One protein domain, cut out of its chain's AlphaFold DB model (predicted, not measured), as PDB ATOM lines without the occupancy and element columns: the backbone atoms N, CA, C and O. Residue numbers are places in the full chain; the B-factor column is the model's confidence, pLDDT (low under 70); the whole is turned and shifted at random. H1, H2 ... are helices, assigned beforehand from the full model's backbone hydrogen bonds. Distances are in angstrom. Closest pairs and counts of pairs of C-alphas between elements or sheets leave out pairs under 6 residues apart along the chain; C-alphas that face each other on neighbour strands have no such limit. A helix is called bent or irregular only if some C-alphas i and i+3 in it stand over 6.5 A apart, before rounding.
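This is residues 25 to 93 of the 339 residues of an uncharacterized protein of Botrytis hyacinthi (UniProt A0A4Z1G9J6). One long helix, H2, makes the backbone of a small domain rich in loops; the short helix H3 comes after it past a tight turn and stands crosswise to it near its last residues, so that the two make a corner. A long loop, residues 30 to 57, lies between the short first helix H1 and H2: its first part lies with H1 as a layer on one side of H2, and its last part runs back along H2 to where that helix begins. The printed part has 69 residues with three named helices, in the order H1, H2, H3, and no named strand. Its class is all helix, though the helices hold 28 of the 69 residues, under half. The whole is compact, with a radius of gyration of the C-alphas of 11.8 A, and rounded, with spans of 31 by 23 by 20 A.

H1, residues 25 to 29, touches no helix. H2, residues 58 to 74, is apart from H1. H3, residues 80 to 85, is also apart from H1. H2 and H3 are close but not clearly touching, with 2 pairs of C-alphas within 8 A; their closest C-alphas, those of Gln 71 and Val 80, are 6.5 A apart. Their lines are about perpendicular, at 86 degrees, and their centres are 13.8 A apart. In H1, H2 and H3 every backbone O i to N i+4 pair is within hydrogen-bond range.

H1 runs from Leu 25 to Tyr 29, 5 residues, and its first C-alpha is at (29.405, 77.140, -32.433). Residues 30 to 57 follow with no named element. H2 is the longest helix, 17 residues from Asp 58 to Tyr 74; it measures 24.6 A from C-alpha 58 at (39.960, 94.528, -48.682) to C-alpha 74 at (45.474, 77.188, -32.175). H3 runs from Val 80 to Arg 85, 6 residues and 8.6 A from first to last C-alpha, and C-alpha 85 is at (36.870, 70.240, -45.644). No helix is bent or irregular.

The two C-alphas farthest apart, those of Asp 58 and Tyr 93, are 31.8 A apart. The first and last printed C-alphas, those of Leu 25 and Tyr 93, are 12.6 A apart. The printed part has no cut from residue 25 to 93. The link from H1 to H2, 28 residues, is long; its C-alphas lie 4 to 19 A from the mean of the C-alphas. The link from H2 to H3, 5 residues, is tight. The mean pLDDT of the printed part of this model is 85.3, and no printed residue is under 70.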
ATOM      1  N   LEU A  25      28.209  77.509 -33.190       85.38
ATOM      2  CA  LEU A  25      29.405  77.140 -32.433       85.38
ATOM      3  C   LEU A  25      29.704  78.122 -31.285       85.38
ATOM      4  O   LEU A  25      30.262  77.722 -30.269       85.38
ATOM      5  N   ALA A  26      29.336  79.401 -31.391       84.88
ATOM      6  CA  ALA A  26      29.467  80.345 -30.276       84.88
ATOM      7  C   ALA A  26      28.393  80.157 -29.192       84.88
ATOM      8  O   ALA A  26      28.623  80.534 -28.042       84.88
ATOM      9  N   ASP A  27      27.241  79.578 -29.523       82.56
ATOM     10  CA  ASP A  27      26.244  79.171 -28.530       82.56
ATOM     11  C   ASP A  27      26.713  77.948 -27.734       82.56
ATOM     12  O   ASP A  27      26.474  77.858 -26.526       82.56
ATOM     13  N   ILE A  28      27.454  77.044 -28.377       77.75
ATOM     14  CA  ILE A  28      28.007  75.847 -27.735       77.75
ATOM     15  C   ILE A  28      29.291  76.182 -26.957       77.75
ATOM     16  O   ILE A  28      29.343  76.007 -25.739       77.75
ATOM     17  N   TYR A  29      30.311  76.731 -27.615       80.75
ATOM     18  CA  TYR A  29      31.652  76.911 -27.030       80.75
ATOM     19  C   TYR A  29      31.909  78.312 -26.471       80.75
ATOM     20  O   TYR A  29      32.972  78.576 -25.912       80.75
ATOM     21  N   GLY A  30      30.946  79.222 -26.611       83.12
ATOM     22  CA  GLY A  30      31.122  80.617 -26.237       83.12
ATOM     23  C   GLY A  30      31.864  81.439 -27.292       83.12
ATOM     24  O   GLY A  30      32.284  80.962 -28.348       83.12
ATOM     25  N   HIS A  31      31.991  82.730 -27.001       83.94
ATOM     26  CA  HIS A  31      32.723  83.675 -27.832       83.94
ATOM     27  C   HIS A  31      34.180  83.750 -27.376       83.94
ATOM     28  O   HIS A  31      34.446  84.006 -26.201       83.94
ATOM     29  N   LEU A  32      35.108  83.551 -28.313       79.62
ATOM     30  CA  LEU A  32      36.533  83.698 -28.049       79.62
ATOM     31  C   LEU A  32      36.881  85.194 -27.972       79.62
ATOM     32  O   LEU A  32      36.711  85.917 -28.952       79.62
ATOM     33  N   ALA A  33      37.357  85.645 -26.810       78.56
ATOM     34  CA  ALA A  33      37.644  87.050 -26.512       78.56
ATOM     35  C   ALA A  33      39.007  87.523 -27.060       78.56
ATOM     36  O   ALA A  33      39.729  88.250 -26.381       78.56
ATOM     37  N   GLU A  34      39.354  87.099 -28.274       83.06
ATOM     38  CA  GLU A  34      40.573  87.525 -28.963       83.06
ATOM     39  C   GLU A  34      40.317  88.814 -29.765       83.06
ATOM     40  O   GLU A  34      39.201  89.000 -30.278       83.06
ATOM     41  N   PRO A  35      41.313  89.714 -29.890       84.00
ATOM     42  CA  PRO A  35      41.158  90.994 -30.580       84.00
ATOM     43  C   PRO A  35      40.581  90.868 -31.996       84.00
ATOM     44  O   PRO A  35      39.775  91.698 -32.412       84.00
ATOM     45  N   GLU A  36      40.939  89.807 -32.720       84.38
ATOM     46  CA  GLU A  36      40.518  89.532 -34.098       84.38
ATOM     47  C   GLU A  36      39.018  89.211 -34.216       84.38
ATOM     48  O   GLU A  36      38.428  89.360 -35.289       84.38
ATOM     49  N   LEU A  37      38.384  88.766 -33.127       81.94
ATOM     50  CA  LEU A  37      36.961  88.419 -33.079       81.94
ATOM     51  C   LEU A  37      36.130  89.422 -32.267       81.94
ATOM     52  O   LEU A  37      34.895  89.344 -32.272       81.94
ATOM     53  N   GLN A  38      36.775  90.377 -31.597       81.94
ATOM     54  CA  GLN A  38      36.114  91.340 -30.730       81.94
ATOM     55  C   GLN A  38      35.136  92.232 -31.513       81.94
ATOM     56  O   GLN A  38      35.480  92.863 -32.508       81.94
ATOM     57  N   GLY A  39      33.888  92.313 -31.042       75.19
ATOM     58  CA  GLY A  39      32.862  93.188 -31.630       75.19
ATOM     59  C   GLY A  39      32.253  92.691 -32.947       75.19
ATOM     60  O   GLY A  39      31.395  93.371 -33.510       75.19
ATOM     61  N   ILE A  40      32.638  91.505 -33.427       80.94
ATOM     62  CA  ILE A  40      32.060  90.887 -34.625       80.94
ATOM     63  C   ILE A  40      30.676  90.314 -34.300       80.94
ATOM     64  O   ILE A  40      30.538  89.495 -33.396       80.94
ATOM     65  N   ILE A  41      29.649  90.724 -35.053       80.44
ATOM     66  CA  ILE A  41      28.265  90.250 -34.897       80.44
ATOM     67  C   ILE A  41      27.839  89.476 -36.163       80.44
ATOM     68  O   ILE A  41      27.992  90.008 -37.265       80.44
ATOM     69  N   PRO A  42      27.285  88.250 -36.045       85.81
ATOM     70  CA  PRO A  42      27.080  87.499 -34.802       85.81
ATOM     71  C   PRO A  42      28.408  87.111 -34.137       85.81
ATOM     72  O   PRO A  42      29.396  86.886 -34.839       85.81
ATOM     73  N   LEU A  43      28.415  87.011 -32.801       85.75
ATOM     74  CA  LEU A  43      29.583  86.578 -32.032       85.75
ATOM     75  C   LEU A  43      30.021  85.187 -32.499       85.75
ATOM     76  O   LEU A  43      29.197  84.291 -32.726       85.75
ATOM     77  N   LYS A  44      31.333  85.013 -32.641       83.69
ATOM     78  CA  LYS A  44      31.958  83.805 -33.188       83.69
ATOM     79  C   LYS A  44      32.760  83.068 -32.120       83.69
ATOM     80  O   LYS A  44      33.414  83.699 -31.288       83.69
ATOM     81  N   SER A  45      32.722  81.739 -32.176       84.75
ATOM     82  CA  SER A  45      33.702  80.873 -31.517       84.75
ATOM     83  C   SER A  45      34.989  80.857 -32.350       84.75
ATOM     84  O   SER A  45      34.921  81.052 -33.569       84.75
ATOM     85  N   GLY A  46      36.136  80.559 -31.730       83.88
ATOM     86  CA  GLY A  46      37.381  80.262 -32.456       83.88
ATOM     87  C   GLY A  46      37.225  79.124 -33.476       83.88
ATOM     88  O   GLY A  46      37.910  79.109 -34.495       83.88
ATOM     89  N   LEU A  47      36.228  78.256 -33.261       86.00
ATOM     90  CA  LEU A  47      35.848  77.139 -34.127       86.00
ATOM     91  C   LEU A  47      34.930  77.536 -35.296       86.00
ATOM     92  O   LEU A  47      34.473  76.673 -36.028       86.00
ATOM     93  N   THR A  48      34.612  78.816 -35.497       86.44
ATOM     94  CA  THR A  48      33.725  79.217 -36.605       86.44
ATOM     95  C   THR A  48      34.503  79.223 -37.929       86.44
ATOM     96  O   THR A  48      35.430  80.030 -38.054       86.44
ATOM     97  N   PRO A  49      34.147  78.409 -38.946       87.25
ATOM     98  CA  PRO A  49      34.807  78.470 -40.248       87.25
ATOM     99  C   PRO A  49      34.685  79.863 -40.879       87.25
ATOM    100  O   PRO A  49      33.617  80.486 -40.859       87.25
ATOM    101  N   VAL A  50      35.778  80.358 -41.468       87.19
ATOM    102  CA  VAL A  50      35.782  81.627 -42.210       87.19
ATOM    103  C   VAL A  50      36.095  81.386 -43.682       87.19
ATOM    104  O   VAL A  50      37.224  81.076 -44.080       87.19
ATOM    105  N   THR A  51      35.075  81.581 -44.514       83.12
ATOM    106  CA  THR A  51      35.164  81.510 -45.972       83.12
ATOM    107  C   THR A  51      35.002  82.901 -46.581       83.12
ATOM    108  O   THR A  51      34.212  83.725 -46.119       83.12
ATOM    109  N   LEU A  52      35.797  83.186 -47.614       85.44
ATOM    110  CA  LEU A  52      35.686  84.429 -48.374       85.44
ATOM    111  C   LEU A  52      34.665  84.240 -49.495       85.44
ATOM    112  O   LEU A  52      34.676  83.217 -50.181       85.44
ATOM    113  N   LYS A  53      33.806  85.238 -49.695       84.69
ATOM    114  CA  LYS A  53      32.883  85.278 -50.830       84.69
ATOM    115  C   LYS A  53      33.644  85.618 -52.121       84.69
ATOM    116  O   LYS A  53      34.700  86.253 -52.066       84.69
ATOM    117  N   PRO A  54      33.118  85.255 -53.303       79.38
ATOM    118  CA  PRO A  54      33.610  85.823 -54.552       79.38
ATOM    119  C   PRO A  54      33.527  87.359 -54.493       79.38
ATOM    120  O   PRO A  54      32.488  87.899 -54.125       79.38
ATOM    121  N   HIS A  55      34.617  88.048 -54.848       87.62
ATOM    122  CA  HIS A  55      34.739  89.519 -54.846       87.62
ATOM    123  C   HIS A  55      34.712  90.218 -53.473       87.62
ATOM    124  O   HIS A  55      34.215  91.337 -53.366       87.62
ATOM    125  N   SER A  56      35.294  89.609 -52.436       89.06
ATOM    126  CA  SER A  56      35.472  90.269 -51.134       89.06
ATOM    127  C   SER A  56      36.188  91.621 -51.232       89.06
ATOM    128  O   SER A  56      37.140  91.791 -52.003       89.06
ATOM    129  N   THR A  57      35.771  92.552 -50.382       92.81
ATOM    130  CA  THR A  57      36.465  93.819 -50.125       92.81
ATOM    131  C   THR A  57      37.806  93.592 -49.417       92.81
ATOM    132  O   THR A  57      38.044  92.533 -48.833       92.81
ATOM    133  N   ASP A  58      38.688  94.596 -49.423       91.12
ATOM    134  CA  ASP A  58      39.960  94.528 -48.682       91.12
ATOM    135  C   ASP A  58      39.751  94.351 -47.176       91.12
ATOM    136  O   ASP A  58      40.491  93.610 -46.532       91.12
ATOM    137  N   HIS A  59      38.705  94.969 -46.626       87.44
ATOM    138  CA  HIS A  59      38.350  94.818 -45.221       87.44
ATOM    139  C   HIS A  59      37.926  93.378 -44.891       87.44
ATOM    140  O   HIS A  59      38.385  92.804 -43.908       87.44
ATOM    141  N   GLU A  60      37.086  92.762 -45.728       86.62
ATOM    142  CA  GLU A  60      36.675  91.362 -45.551       86.62
ATOM    143  C   GLU A  60      37.841  90.385 -45.734       86.62
ATOM    144  O   GLU A  60      37.923  89.396 -45.007       86.62
ATOM    145  N   ARG A  61      38.755  90.666 -46.676       89.00
ATOM    146  CA  ARG A  61      39.996  89.896 -46.844       89.00
ATOM    147  C   ARG A  61      40.853  89.957 -45.587       89.00
ATOM    148  O   ARG A  61      41.187  88.909 -45.047       89.00
ATOM    149  N   LYS A  62      41.128  91.167 -45.090       89.69
ATOM    150  CA  LYS A  62      41.922  91.363 -43.876       89.69
ATOM    151  C   LYS A  62      41.310  90.641 -42.677       89.69
ATOM    152  O   LYS A  62      42.012  89.897 -42.008       89.69
ATOM    153  N   PHE A  63      40.007  90.808 -42.451       89.06
ATOM    154  CA  PHE A  63      39.309  90.105 -41.376       89.06
ATOM    155  C   PHE A  63      39.474  88.582 -41.487       89.06
ATOM    156  O   PHE A  63      39.799  87.917 -40.507       89.06
ATOM    157  N   ALA A  64      39.276  88.017 -42.682       89.50
ATOM    158  CA  ALA A  64      39.430  86.581 -42.869       89.50
ATOM    159  C   ALA A  64      40.868  86.110 -42.633       89.50
ATOM    160  O   ALA A  64      41.057  85.037 -42.068       89.50
ATOM    161  N   ASP A  65      41.865  86.884 -43.051       90.88
ATOM    162  CA  ASP A  65      43.270  86.533 -42.864       90.88
ATOM    163  C   ASP A  65      43.692  86.620 -41.391       90.88
ATOM    164  O   ASP A  65      44.367  85.708 -40.914       90.88
ATOM    165  N   ASP A  66      43.218  87.628 -40.651       89.69
ATOM    166  CA  ASP A  66      43.453  87.770 -39.209       89.69
ATOM    167  C   ASP A  66      42.842  86.578 -38.438       89.69
ATOM    168  O   ASP A  66      43.524  85.914 -37.654       89.69
ATOM    169  N   VAL A  67      41.586  86.211 -38.733       88.62
ATOM    170  CA  VAL A  67      40.945  85.047 -38.092       88.62
ATOM    171  C   VAL A  67      41.611  83.730 -38.500       88.62
ATOM    172  O   VAL A  67      41.779  82.844 -37.668       88.62
ATOM    173  N   ARG A  68      42.028  83.570 -39.761       91.38
ATOM    174  CA  ARG A  68      42.753  82.365 -40.204       91.38
ATOM    175  C   ARG A  68      44.110  82.236 -39.534       91.38
ATOM    176  O   ARG A  68      44.505  81.121 -39.211       91.38
ATOM    177  N   TRP A  69      44.825  83.342 -39.352       90.31
ATOM    178  CA  TRP A  69      46.078  83.353 -38.610       90.31
ATOM    179  C   TRP A  69      45.857  82.879 -37.170       90.31
ATOM    180  O   TRP A  69      46.538  81.953 -36.733       90.31
ATOM    181  N   LEU A  70      44.836  83.418 -36.495       87.62
ATOM    182  CA  LEU A  70      44.451  82.993 -35.151       87.62
ATOM    183  C   LEU A  70      44.113  81.493 -35.106       87.62
ATOM    184  O   LEU A  70      44.607  80.758 -34.258       87.62
ATOM    185  N   GLN A  71      43.317  81.003 -36.059       89.38
ATOM    186  CA  GLN A  71      42.968  79.581 -36.145       89.38
ATOM    187  C   GLN A  71      44.203  78.697 -36.348       89.38
ATOM    188  O   GLN A  71      44.356  77.696 -35.657       89.38
ATOM    189  N   ARG A  72      45.129  79.088 -37.226       88.69
ATOM    190  CA  ARG A  72      46.378  78.344 -37.450       88.69
ATOM    191  C   ARG A  72      47.266  78.298 -36.212       88.69
ATOM    192  O   ARG A  72      47.934  77.286 -36.004       88.69
ATOM    193  N   LEU A  73      47.254  79.354 -35.400       83.81
ATOM    194  CA  LEU A  73      47.966  79.388 -34.125       83.81
ATOM    195  C   LEU A  73      47.427  78.326 -33.153       83.81
ATOM    196  O   LEU A  73      48.216  77.651 -32.498       83.81
ATOM    197  N   TYR A  74      46.105  78.143 -33.092       79.69
ATOM    198  CA  TYR A  74      45.474  77.188 -32.175       79.69
ATOM    199  C   TYR A  74      45.370  75.756 -32.709       79.69
ATOM    200  O   TYR A  74      45.360  74.817 -31.918       79.69
ATOM    201  N   TYR A  75      45.299  75.565 -34.027       84.62
ATOM    202  CA  TYR A  75      44.979  74.271 -34.639       84.62
ATOM    203  C   TYR A  75      46.125  73.724 -35.491       84.62
ATOM    204  O   TYR A  75      45.915  73.251 -36.606       84.62
ATOM    205  N   ALA A  76      47.354  73.809 -34.972       83.00
ATOM    206  CA  ALA A  76      48.548  73.212 -35.577       83.00
ATOM    207  C   ALA A  76      48.715  73.560 -37.070       83.00
ATOM    208  O   ALA A  76      48.977  72.701 -37.910       83.00
ATOM    209  N   ASN A  77      48.567  74.848 -37.389       88.12
ATOM    210  CA  ASN A  77      48.687  75.416 -38.729       88.12
ATOM    211  C   ASN A  77      47.539  75.091 -39.712       88.12
ATOM    212  O   ASN A  77      47.654  75.398 -40.902       88.12
ATOM    213  N   PHE A  78      46.406  74.577 -39.224       91.75
ATOM    214  CA  PHE A  78      45.161  74.466 -39.989       91.75
ATOM    215  C   PHE A  78      44.176  75.590 -39.648       91.75
ATOM    216  O   PHE A  78      44.058  76.036 -38.510       91.75
ATOM    217  N   THR A  79      43.434  76.055 -40.646       92.38
ATOM    218  CA  THR A  79      42.233  76.877 -40.443       92.38
ATOM    219  C   THR A  79      41.031  75.981 -40.191       92.38
ATOM    220  O   THR A  79      40.993  74.827 -40.617       92.38
ATOM    221  N   VAL A  80      39.985  76.521 -39.571       90.56
ATOM    222  CA  VAL A  80      38.809  75.703 -39.254       90.56
ATOM    223  C   VAL A  80      38.035  75.294 -40.512       90.56
ATOM    224  O   VAL A  80      37.508  74.191 -40.577       90.56
ATOM    225  N   ALA A  81      38.054  76.122 -41.560       89.81
ATOM    226  CA  ALA A  81      37.494  75.759 -42.863       89.81
ATOM    227  C   ALA A  81      38.302  74.658 -43.583       89.81
ATOM    228  O   ALA A  81      37.746  73.911 -44.383       89.81
ATOM    229  N   GLU A  82      39.616  74.559 -43.346       91.56
ATOM    230  CA  GLU A  82      40.428  73.438 -43.844       91.56
ATOM    231  C   GLU A  82      40.108  72.159 -43.065       91.56
ATOM    232  O   GLU A  82      39.886  71.130 -43.691       91.56
ATOM    233  N   LEU A  83      40.000  72.233 -41.733       90.19
ATOM    234  CA  LEU A  83      39.589  71.093 -40.905       90.19
ATOM    235  C   LEU A  83      38.198  70.581 -41.288       90.19
ATOM    236  O   LEU A  83      38.010  69.377 -41.406       90.19
ATOM    237  N   GLU A  84      37.243  71.480 -41.525       87.88
ATOM    238  CA  GLU A  84      35.902  71.129 -42.004       87.88
ATOM    239  C   GLU A  84      35.962  70.388 -43.345       87.88
ATOM    240  O   GLU A  84      35.372  69.327 -43.483       87.88
ATOM    241  N   ARG A  85      36.728  70.890 -44.323       87.25
ATOM    242  CA  ARG A  85      36.870  70.240 -45.644       87.25
ATOM    243  C   ARG A  85      37.592  68.898 -45.611       87.25
ATOM    244  O   ARG A  85      37.444  68.121 -46.548       87.25
ATOM    245  N   LEU A  86      38.432  68.680 -44.605       87.31
ATOM    246  CA  LEU A  86      39.123  67.414 -44.373       87.31
ATOM    247  C   LEU A  86      38.277  66.443 -43.540       87.31
ATOM    248  O   LEU A  86      38.787  65.391 -43.164       87.31
ATOM    249  N   ASP A  87      37.035  66.815 -43.208       81.12
ATOM    250  CA  ASP A  87      36.170  66.090 -42.280       81.12
ATOM    251  C   ASP A  87      36.859  65.818 -40.922       81.12
ATOM    252  O   ASP A  87      36.607  64.824 -40.246       81.12
ATOM    253  N   ALA A  88      37.752  66.724 -40.509       83.50
ATOM    254  CA  ALA A  88      38.565  66.647 -39.293       83.50
ATOM    255  C   ALA A  88      38.082  67.603 -38.184       83.50
ATOM    256  O   ALA A  88      38.674  67.669 -37.105       83.50
ATOM    257  N   LEU A  89      37.012  68.367 -38.429       83.94
ATOM    258  CA  LEU A  89      36.426  69.279 -37.450       83.94
ATOM    259  C   LEU A  89      35.327  68.582 -36.640       83.94
ATOM    260  O   LEU A  89      34.160  68.585 -37.031       83.94
ATOM    261  N   ALA A  90      35.697  68.032 -35.480       80.69
ATOM    262  CA  ALA A  90      34.800  67.239 -34.632       80.69
ATOM    263  C   ALA A  90      33.422  67.885 -34.336       80.69
ATOM    264  O   ALA A  90      32.428  67.168 -34.442       80.69
ATOM    265  N   PRO A  91      33.297  69.200 -34.047       80.94
ATOM    266  CA  PRO A  91      31.995  69.842 -33.830       80.94
ATOM    267  C   PRO A  91      30.998  69.722 -34.991       80.94
ATOM    268  O   PRO A  91      29.801  69.611 -34.749       80.94
ATOM    269  N   LEU A  92      31.481  69.741 -36.239       74.44
ATOM    270  CA  LEU A  92      30.644  69.658 -37.448       74.44
ATOM    271  C   LEU A  92      30.544  68.227 -37.995       74.44
ATOM    272  O   LEU A  92      29.832  67.962 -38.963       74.44
ATOM    273  N   TYR A  93      31.263  67.295 -37.375       70.62
ATOM    274  CA  TYR A  93      31.289  65.901 -37.768       70.62
ATOM    275  C   TYR A  93      30.080  65.177 -37.166       70.62
ATOM    276  O   TYR A  93      30.120  64.639 -36.060       70.62
TER     277      TYR A  93